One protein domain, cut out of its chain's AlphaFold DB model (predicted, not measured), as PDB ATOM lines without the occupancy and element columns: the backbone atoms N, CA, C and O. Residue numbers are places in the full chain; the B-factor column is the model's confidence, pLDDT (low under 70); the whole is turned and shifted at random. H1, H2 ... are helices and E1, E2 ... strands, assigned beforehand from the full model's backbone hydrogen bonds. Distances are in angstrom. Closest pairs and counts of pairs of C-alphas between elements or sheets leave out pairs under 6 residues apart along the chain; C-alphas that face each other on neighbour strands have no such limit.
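AT A GLANCE: This is residues 36 to 112 of the 112 residues of the protein "Corrinoid adenosyltransferase" of Guillardia theta (UniProt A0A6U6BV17). The model is a wide V: residues 36 to 53 stick out as one arm, the strand hairpin E1 and E2 sits near the corner, and long helix H2 makes the other arm, with H3 folded back on it. The 77 printed residues, with H1, E1, E2, H2, H3 in order, are mostly helix; the two-strand sheet is antiparallel. The whole is extended, radius of gyration of the C-alphas 19.3 A, spanning 49 by 48 by 20 A.

IN THESE COORDINATES: Find C-alpha 36 at (148.761, 3.835, 153.412); H1 runs 5.6 A to residue 39. E1, residues 58 to 60, and E2, residues 66 to 68, each run 7.1 A. H2, residues 72 to 97, runs 37.8 A; H3, residues 102 to 111, runs 14.5 A to (170.171, 5.369, 112.137).

HOW THE PARTS SIT: In the hairpin E1 and E2, find N 59 and O 67 within hydrogen-bond range, 2.9 A. H2, with residues 84 to 94 alone, touches H3 in a helical hairpin, a shallow tilt of 15 degrees, opposite ways; the closest C-alphas, of Lys 91 and Leu 105, are 6.4 A apart. In H2 and H3 every O i to N i+4 pair is within range; H1 is too short for one. H1 is apart from H2.

THE WHOLE: The printed part has no cut. H1 to E1 is a long link. Residues 36 to 44 have pLDDT under 70.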
ATOM      1  N   GLN A  36     147.326   3.687 153.099       51.44
ATOM      2  CA  GLN A  36     148.761   3.835 153.412       51.44
ATOM      3  C   GLN A  36     149.637   2.674 152.901       51.44
ATOM      4  O   GLN A  36     150.835   2.845 152.690       51.44
ATOM      5  N   ARG A  37     149.068   1.479 152.682       50.78
ATOM      6  CA  ARG A  37     149.827   0.307 152.202       50.78
ATOM      7  C   ARG A  37     150.110   0.322 150.700       50.78
ATOM      8  O   ARG A  37     151.042  -0.354 150.278       50.78
ATOM      9  N   PHE A  38     149.346   1.079 149.913       52.88
ATOM     10  CA  PHE A  38     149.569   1.184 148.467       52.88
ATOM     11  C   PHE A  38     150.561   2.294 148.100       52.88
ATOM     12  O   PHE A  38     151.285   2.145 147.121       52.88
ATOM     13  N   GLU A  39     150.681   3.348 148.914       51.59
ATOM     14  CA  GLU A  39     151.701   4.396 148.727       51.59
ATOM     15  C   GLU A  39     153.128   3.885 148.967       51.59
ATOM     16  O   GLU A  39     154.055   4.262 148.254       51.59
ATOM     17  N   ALA A  40     153.315   2.960 149.915       52.94
ATOM     18  CA  ALA A  40     154.637   2.424 150.244       52.94
ATOM     19  C   ALA A  40     155.228   1.490 149.165       52.94
ATOM     20  O   ALA A  40     156.433   1.247 149.159       52.94
ATOM     21  N   ALA A  41     154.403   0.967 148.250       55.84
ATOM     22  CA  ALA A  41     154.821  -0.002 147.232       55.84
ATOM     23  C   ALA A  41     155.247   0.633 145.895       55.84
ATOM     24  O   ALA A  41     155.798  -0.062 145.044       55.84
ATOM     25  N   ALA A  42     155.013   1.936 145.704       59.16
ATOM     26  CA  ALA A  42     155.274   2.646 144.448       59.16
ATOM     27  C   ALA A  42     156.543   3.515 144.479       59.16
ATOM     28  O   ALA A  42     156.742   4.364 143.610       59.16
ATOM     29  N   THR A  43     157.433   3.305 145.452       64.50
ATOM     30  CA  THR A  43     158.795   3.831 145.334       64.50
ATOM     31  C   THR A  43     159.505   3.015 144.261       64.50
ATOM     32  O   THR A  43     159.957   1.896 144.500       64.50
ATOM     33  N   ALA A  44     159.538   3.554 143.038       69.06
ATOM     34  CA  ALA A  44     160.338   3.017 141.949       69.06
ATOM     35  C   ALA A  44     161.727   2.695 142.506       69.06
ATOM     36  O   ALA A  44     162.423   3.586 142.999       69.06
ATOM     37  N   ARG A  45     162.105   1.410 142.508       74.81
ATOM     38  CA  ARG A  45     163.458   1.012 142.896       74.81
ATOM     39  C   ARG A  45     164.407   1.826 142.028       74.81
ATOM     40  O   ARG A  45     164.407   1.647 140.814       74.81
ATOM     41  N   GLN A  46     165.192   2.710 142.640       80.88
ATOM     42  CA  GLN A  46     166.307   3.349 141.956       80.88
ATOM     43  C   GLN A  46     167.257   2.236 141.516       80.88
ATOM     44  O   GLN A  46     168.012   1.683 142.318       80.88
ATOM     45  N   VAL A  47     167.163   1.849 140.245       83.56
ATOM     46  CA  VAL A  47     168.116   0.930 139.640       83.56
ATOM     47  C   VAL A  47     169.415   1.704 139.504       83.56
ATOM     48  O   VAL A  47     169.492   2.702 138.791       83.56
ATOM     49  N   SER A  48     170.430   1.264 140.241       87.19
ATOM     50  CA  SER A  48     171.772   1.805 140.096       87.19
ATOM     51  C   SER A  48     172.288   1.497 138.694       87.19
ATOM     52  O   SER A  48     172.317   0.336 138.288       87.19
ATOM     53  N   VAL A  49     172.752   2.527 137.987       89.31
ATOM     54  CA  VAL A  49     173.444   2.369 136.698       89.31
ATOM     55  C   VAL A  49     174.751   1.580 136.878       89.31
ATOM     56  O   VAL A  49     175.163   0.834 135.994       89.31
ATOM     57  N   TYR A  50     175.390   1.670 138.052       90.44
ATOM     58  CA  TYR A  50     176.606   0.921 138.362       90.44
ATOM     59  C   TYR A  50     176.298  -0.379 139.118       90.44
ATOM     60  O   TYR A  50     175.662  -0.384 140.173       90.44
ATOM     61  N   THR A  51     176.820  -1.497 138.610       93.50
ATOM     62  CA  THR A  51     176.691  -2.823 139.248       93.50
ATOM     63  C   THR A  51     178.016  -3.373 139.774       93.50
ATOM     64  O   THR A  51     178.011  -4.333 140.538       93.50
ATOM     65  N   ARG A  52     179.154  -2.782 139.367       93.94
ATOM     66  CA  ARG A  52     180.531  -3.231 139.682       93.94
ATOM     67  C   ARG A  52     180.895  -4.634 139.169       93.94
ATOM     68  O   ARG A  52     181.992  -5.134 139.399       93.94
ATOM     69  N   THR A  53     180.013  -5.287 138.406       93.62
ATOM     70  CA  THR A  53     180.280  -6.621 137.829       93.62
ATOM     71  C   THR A  53     181.391  -6.595 136.771       93.62
ATOM     72  O   THR A  53     181.966  -7.636 136.449       93.62
ATOM     73  N   GLY A  54     181.702  -5.410 136.239       94.44
ATOM     74  CA  GLY A  54     182.718  -5.175 135.218       94.44
ATOM     75  C   GLY A  54     184.139  -4.940 135.736       94.44
ATOM     76  O   GLY A  54     185.064  -4.911 134.924       94.44
ATOM     77  N   ASP A  55     184.329  -4.786 137.049       96.19
ATOM     78  CA  ASP A  55     185.578  -4.272 137.640       96.19
ATOM     79  C   ASP A  55     186.762  -5.234 137.461       96.19
ATOM     80  O   ASP A  55     187.913  -4.820 137.384       96.19
ATOM     81  N   LYS A  56     186.483  -6.532 137.297       95.88
ATOM     82  CA  LYS A  56     187.492  -7.568 137.002       95.88
ATOM     83  C   LYS A  56     187.853  -7.664 135.509       95.88
ATOM     84  O   LYS A  56     188.385  -8.682 135.072       95.88
ATOM     85  N   GLY A  57     187.495  -6.661 134.704       96.06
ATOM     86  CA  GLY A  57     187.826  -6.597 133.276       96.06
ATOM     87  C   GLY A  57     187.006  -7.527 132.373       96.06
ATOM     88  O   GLY A  57     187.407  -7.777 131.238       96.06
ATOM     89  N   LYS A  58     185.866  -8.048 132.849       97.38
ATOM     90  CA  LYS A  58     184.941  -8.887 132.065       97.38
ATOM     91  C   LYS A  58     183.550  -8.266 131.998       97.38
ATOM     92  O   LYS A  58     183.110  -7.679 132.980       97.38
ATOM     93  N   SER A  59     182.845  -8.459 130.892       96.81
ATOM     94  CA  SER A  59     181.449  -8.049 130.716       96.81
ATOM     95  C   SER A  59     180.621  -9.191 130.125       96.81
ATOM     96  O   SER A  59     181.185 -10.166 129.628       96.81
ATOM     97  N   SER A  60     179.296  -9.106 130.238       96.75
ATOM     98  CA  SER A  60     178.366 -10.087 129.667       96.75
ATOM     99  C   SER A  60     177.888  -9.633 128.288       96.75
ATOM    100  O   SER A  60     177.562  -8.462 128.111       96.75
ATOM    101  N   LEU A  61     177.815 -10.561 127.338       96.00
ATOM    102  CA  LEU A  61     177.075 -10.409 126.088       96.00
ATOM    103  C   LEU A  61     175.566 -10.566 126.341       96.00
ATOM    104  O   LEU A  61     175.147 -11.020 127.409       96.00
ATOM    105  N   TYR A  62     174.746 -10.238 125.337       93.81
ATOM    106  CA  TYR A  62     173.281 -10.326 125.431       93.81
ATOM    107  C   TYR A  62     172.779 -11.751 125.736       93.81
ATOM    108  O   TYR A  62     171.754 -11.926 126.385       93.81
ATOM    109  N   ASN A  63     173.525 -12.773 125.308       95.69
ATOM    110  CA  ASN A  63     173.238 -14.186 125.566       95.69
ATOM    111  C   ASN A  63     173.686 -14.658 126.969       95.69
ATOM    112  O   ASN A  63     173.586 -15.842 127.280       95.69
ATOM    113  N   GLY A  64     174.218 -13.760 127.804       94.44
ATOM    114  CA  GLY A  64     174.716 -14.055 129.149       94.44
ATOM    115  C   GLY A  64     176.176 -14.516 129.219       94.44
ATOM    116  O   GLY A  64     176.737 -14.579 130.316       94.44
ATOM    117  N   GLU A  65     176.829 -14.791 128.087       96.38
ATOM    118  CA  GLU A  65     178.233 -15.203 128.044       96.38
ATOM    119  C   GLU A  65     179.155 -14.087 128.561       96.38
ATOM    120  O   GLU A  65     179.027 -12.934 128.155       96.38
ATOM    121  N   ARG A  66     180.120 -14.410 129.438       97.06
ATOM    122  CA  ARG A  66     181.070 -13.426 129.987       97.06
ATOM    123  C   ARG A  66     182.429 -13.486 129.311       97.06
ATOM    124  O   ARG A  66     183.183 -14.434 129.524       97.06
ATOM    125  N   ARG A  67     182.797 -12.412 128.614       96.69
ATOM    126  CA  ARG A  67     184.104 -12.267 127.955       96.69
ATOM    127  C   ARG A  67     184.910 -11.111 128.536       96.69
ATOM    128  O   ARG A  67     184.391 -10.303 129.307       96.69
ATOM    129  N   ARG A  68     186.213 -11.076 128.241       97.69
ATOM    130  CA  ARG A  68     187.083  -9.958 128.637       97.69
ATOM    131  C   ARG A  68     186.721  -8.721 127.815       97.69
ATOM    132  O   ARG A  68     186.310  -8.862 126.673       97.69
ATOM    133  N   LYS A  69     186.857  -7.527 128.395       97.00
ATOM    134  CA  LYS A  69     186.506  -6.257 127.730       97.00
ATOM    135  C   LYS A  69     187.364  -5.946 126.495       97.00
ATOM    136  O   LYS A  69     186.935  -5.154 125.675       97.00
ATOM    137  N   ASP A  70     188.537  -6.566 126.375       96.69
ATOM    138  CA  ASP A  70     189.437  -6.469 125.216       96.69
ATOM    139  C   ASP A  70     189.131  -7.509 124.118       96.69
ATOM    140  O   ASP A  70     189.880  -7.645 123.152       96.69
ATOM    141  N   ASP A  71     188.046  -8.280 124.253       98.00
ATOM    142  CA  ASP A  71     187.548  -9.123 123.166       98.00
ATOM    143  C   ASP A  71     187.061  -8.243 121.999       98.00
ATOM    144  O   ASP A  71     186.414  -7.212 122.200       98.00
ATOM    145  N   LYS A  72     187.335  -8.678 120.764       97.75
ATOM    146  CA  LYS A  72     186.962  -7.975 119.528       97.75
ATOM    147  C   LYS A  72     185.471  -7.642 119.451       97.75
ATOM    148  O   LYS A  72     185.120  -6.629 118.857       97.75
ATOM    149  N   ILE A  73     184.605  -8.466 120.045       97.19
ATOM    150  CA  ILE A  73     183.162  -8.199 120.071       97.19
ATOM    151  C   ILE A  73     182.868  -6.920 120.859       97.19
ATOM    152  O   ILE A  73     182.090  -6.096 120.396       97.19
ATOM    153  N   PHE A  74     183.498  -6.716 122.019       97.44
ATOM    154  CA  PHE A  74     183.283  -5.495 122.800       97.44
ATOM    155  C   PHE A  74     183.913  -4.267 122.152       97.44
ATOM    156  O   PHE A  74     183.346  -3.191 122.285       97.44
ATOM    157  N   HIS A  75     185.020  -4.426 121.422       97.75
ATOM    158  CA  HIS A  75     185.552  -3.349 120.588       97.75
ATOM    159  C   HIS A  75     184.544  -2.925 119.516       97.75
ATOM    160  O   HIS A  75     184.162  -1.766 119.483       97.75
ATOM    161  N   ALA A  76     184.024  -3.871 118.730       97.88
ATOM    162  CA  ALA A  76     183.037  -3.562 117.697       97.88
ATOM    163  C   ALA A  76     181.746  -2.948 118.271       97.88
ATOM    164  O   ALA A  76     181.191  -2.023 117.690       97.88
ATOM    165  N   LEU A  77     181.269  -3.443 119.421       97.25
ATOM    166  CA  LEU A  77     180.113  -2.861 120.109       97.25
ATOM    167  C   LEU A  77     180.405  -1.447 120.631       97.25
ATOM    168  O   LEU A  77     179.526  -0.596 120.564       97.25
ATOM    169  N   GLY A  78     181.619  -1.202 121.132       97.44
ATOM    170  CA  GLY A  78     182.068   0.121 121.562       97.44
ATOM    171  C   GLY A  78     182.130   1.112 120.403       97.44
ATOM    172  O   GLY A  78     181.570   2.194 120.515       97.44
ATOM    173  N   ASP A  79     182.708   0.714 119.267       98.38
ATOM    174  CA  ASP A  79     182.782   1.556 118.065       98.38
ATOM    175  C   ASP A  79     181.377   1.956 117.568       98.38
ATOM    176  O   ASP A  79     181.154   3.092 117.149       98.38
ATOM    177  N   ILE A  80     180.407   1.035 117.643       97.88
ATOM    178  CA  ILE A  80     179.002   1.311 117.303       97.88
ATOM    179  C   ILE A  80     178.372   2.302 118.295       97.88
ATOM    180  O   ILE A  80     177.661   3.207 117.869       97.88
ATOM    181  N   ASP A  81     178.628   2.158 119.598       97.44
ATOM    182  CA  ASP A  81     178.109   3.062 120.638       97.44
ATOM    183  C   ASP A  81     178.698   4.483 120.519       97.44
ATOM    184  O   ASP A  81     177.988   5.489 120.634       97.44
ATOM    185  N   GLU A  82     179.990   4.584 120.194       98.31
ATOM    186  CA  GLU A  82     180.664   5.853 119.905       98.31
ATOM    187  C   GLU A  82     180.100   6.521 118.644       98.31
ATOM    188  O   GLU A  82     179.795   7.719 118.659       98.31
ATOM    189  N   LEU A  83     179.893   5.753 117.568       97.69
ATOM    190  CA  LEU A  83     179.248   6.248 116.352       97.69
ATOM    191  C   LEU A  83     177.825   6.739 116.641       97.69
ATOM    192  O   LEU A  83     177.460   7.828 116.200       97.69
ATOM    193  N   ASN A  84     177.038   5.974 117.401       97.69
ATOM    194  CA  ASN A  84     175.668   6.351 117.739       97.69
ATOM    195  C   ASN A  84     175.648   7.666 118.543       97.69
ATOM    196  O   ASN A  84     174.886   8.585 118.245       97.69
ATOM    197  N   SER A  85     176.578   7.822 119.490       97.56
ATOM    198  CA  SER A  85     176.753   9.075 120.233       97.56
ATOM    199  C   SER A  85     177.087  10.261 119.313       97.56
ATOM    200  O   SER A  85     176.538  11.351 119.486       97.56
ATOM    201  N   ALA A  86     177.941  10.061 118.304       97.44
ATOM    202  CA  ALA A  86     178.283  11.093 117.325       97.44
ATOM    203  C   ALA A  86     177.089  11.493 116.433       97.44
ATOM    204  O   ALA A  86     176.893  12.683 116.177       97.44
ATOM    205  N   VAL A  87     176.264  10.530 116.008       97.06
ATOM    206  CA  VAL A  87     175.014  10.794 115.269       97.06
ATOM    207  C   VAL A  87     174.063  11.654 116.107       97.06
ATOM    208  O   VAL A  87     173.554  12.663 115.615       97.06
ATOM    209  N   GLY A  88     173.904  11.329 117.393       96.25
ATOM    210  CA  GLY A  88     173.081  12.108 118.321       96.25
ATOM    211  C   GLY A  88     173.564  13.553 118.486       96.25
ATOM    212  O   GLY A  88     172.754  14.481 118.506       96.25
ATOM    213  N   ILE A  89     174.883  13.771 118.528       96.25
ATOM    214  CA  ILE A  89     175.467  15.122 118.532       96.25
ATOM    215  C   ILE A  89     175.120  15.870 117.239       96.25
ATOM    216  O   ILE A  89     174.711  17.029 117.300       96.25
ATOM    217  N   GLY A  90     175.253  15.222 116.077       94.12
ATOM    218  CA  GLY A  90     174.895  15.819 114.788       94.12
ATOM    219  C   GLY A  90     173.429  16.256 114.735       94.12
ATOM    220  O   GLY A  90     173.127  17.372 114.311       94.12
ATOM    221  N   LYS A  91     172.522  15.420 115.250       95.00
ATOM    222  CA  LYS A  91     171.096  15.746 115.373       95.00
ATOM    223  C   LYS A  91     170.856  16.966 116.272       95.00
ATOM    224  O   LYS A  91     170.116  17.870 115.887       95.00
ATOM    225  N   GLU A  92     171.503  17.032 117.436       94.88
ATOM    226  CA  GLU A  92     171.376  18.174 118.356       94.88
ATOM    227  C   GLU A  92     171.873  19.487 117.727       94.88
ATOM    228  O   GLU A  92     171.279  20.546 117.938       94.88
ATOM    229  N   MET A  93     172.929  19.438 116.908       94.69
ATOM    230  CA  MET A  93     173.426  20.620 116.193       94.69
ATOM    231  C   MET A  93     172.386  21.182 115.215       94.69
ATOM    232  O   MET A  93     172.141  22.388 115.226       94.69
ATOM    233  N   ILE A  94     171.726  20.321 114.436       92.69
ATOM    234  CA  ILE A  94     170.667  20.711 113.486       92.69
ATOM    235  C   ILE A  94     169.507  21.395 114.222       92.69
ATOM    236  O   ILE A  94     169.058  22.472 113.818       92.69
ATOM    237  N   ILE A  95     169.069  20.811 115.345       92.25
ATOM    238  CA  ILE A  95     167.999  21.366 116.190       92.25
ATOM    239  C   ILE A  95     168.396  22.747 116.725       92.25
ATOM    240  O   ILE A  95     167.614  23.700 116.661       92.25
ATOM    241  N   LYS A  96     169.623  22.879 117.238       94.75
ATOM    242  CA  LYS A  96     170.126  24.126 117.822       94.75
ATOM    243  C   LYS A  96     170.258  25.251 116.793       94.75
ATOM    244  O   LYS A  96     169.948  26.400 117.111       94.75
ATOM    245  N   GLU A  97     170.712  24.933 115.586       93.69
ATOM    246  CA  GLU A  97     170.866  25.893 114.487       93.69
ATOM    247  C   GLU A  97     169.543  26.221 113.781       93.69
ATOM    248  O   GLU A  97     169.501  27.154 112.979       93.69
ATOM    249  N   LYS A  98     168.447  25.530 114.138       90.31
ATOM    250  CA  LYS A  98     167.117  25.677 113.525       90.31
ATOM    251  C   LYS A  98     167.155  25.469 112.013       90.31
ATOM    252  O   LYS A  98     166.524  26.204 111.255       90.31
ATOM    253  N   VAL A  99     167.935  24.484 111.580       90.00
ATOM    254  CA  VAL A  99     167.952  24.068 110.181       90.00
ATOM    255  C   VAL A  99     166.647  23.321 109.909       90.00
ATOM    256  O   VAL A  99     166.367  22.300 110.530       90.00
ATOM    257  N   GLU A 100     165.844  23.853 108.993       90.38
ATOM    258  CA  GLU A 100     164.573  23.264 108.556       90.38
ATOM    259  C   GLU A 100     164.858  22.135 107.547       90.38
ATOM    260  O   GLU A 100     164.645  22.283 106.343       90.38
ATOM    261  N   ASP A 101     165.420  21.025 108.031       91.12
ATOM    262  CA  ASP A 101     165.641  19.801 107.249       91.12
ATOM    263  C   ASP A 101     165.074  18.585 107.991       91.12
ATOM    264  O   ASP A 101     165.779  17.775 108.603       91.12
ATOM    265  N   ASP A 102     163.747  18.476 107.937       91.12
ATOM    266  CA  ASP A 102     162.989  17.394 108.568       91.12
ATOM    267  C   ASP A 102     163.372  16.015 108.019       91.12
ATOM    268  O   ASP A 102     163.306  15.013 108.736       91.12
ATOM    269  N   ILE A 103     163.797  15.950 106.751       95.06
ATOM    270  CA  ILE A 103     164.230  14.698 106.128       95.06
ATOM    271  C   ILE A 103     165.528  14.243 106.785       95.06
ATOM    272  O   ILE A 103     165.628  13.085 107.185       95.06
ATOM    273  N   LEU A 104     166.509  15.132 106.925       93.06
ATOM    274  CA  LEU A 104     167.771  14.805 107.575       93.06
ATOM    275  C   LEU A 104     167.568  14.414 109.044       93.06
ATOM    276  O   LEU A 104     168.142  13.418 109.481       93.06
ATOM    277  N   LEU A 105     166.715  15.127 109.786       93.31
ATOM    278  CA  LEU A 105     166.384  14.775 111.172       93.31
ATOM    279  C   LEU A 105     165.764  13.378 111.282       93.31
ATOM    280  O   LEU A 105     166.184  12.596 112.136       93.31
ATOM    281  N   ALA A 106     164.815  13.045 110.404       93.56
ATOM    282  CA  ALA A 106     164.215  11.714 110.365       93.56
ATOM    283  C   ALA A 106     165.249  10.632 110.017       93.56
ATOM    284  O   ALA A 106     165.271   9.575 110.636       93.56
ATOM    285  N   ARG A 107     166.159  10.907 109.073       95.75
ATOM    286  CA  ARG A 107     167.218   9.958 108.696       95.75
ATOM    287  C   ARG A 107     168.227   9.714 109.805       95.75
ATOM    288  O   ARG A 107     168.684   8.587 109.940       95.75
ATOM    289  N   LEU A 108     168.599  10.745 110.559       94.56
ATOM    290  CA  LEU A 108     169.498  10.574 111.695       94.56
ATOM    291  C   LEU A 108     168.824   9.758 112.800       94.56
ATOM    292  O   LEU A 108     169.482   8.895 113.362       94.56
ATOM    293  N   GLU A 109     167.525   9.964 113.045       93.44
ATOM    294  CA  GLU A 109     166.756   9.141 113.989       93.44
ATOM    295  C   GLU A 109     166.673   7.674 113.551       93.44
ATOM    296  O   GLU A 109     166.880   6.790 114.371       93.44
ATOM    297  N   ASP A 110     166.434   7.405 112.263       95.69
ATOM    298  CA  ASP A 110     166.374   6.036 111.724       95.69
ATOM    299  C   ASP A 110     167.700   5.259 111.884       95.69
ATOM    300  O   ASP A 110     167.709   4.028 111.810       95.69
ATOM    301  N   ILE A 111     168.830   5.963 112.024       92.88
ATOM    302  CA  ILE A 111     170.171   5.369 112.137       92.88
ATOM    303  C   ILE A 111     170.521   4.987 113.587       92.88
ATOM    304  O   ILE A 111     171.352   4.093 113.771       92.88
ATOM    305  N   GLN A 112     169.939   5.657 114.591       89.38
ATOM    306  CA  GLN A 112     170.266   5.466 116.016       89.38
ATOM    307  C   GLN A 112     169.556   4.267 116.653       89.38
ATOM    308  O   GLN A 112     170.180   3.677 117.572       89.38
TER     309      GLN A 112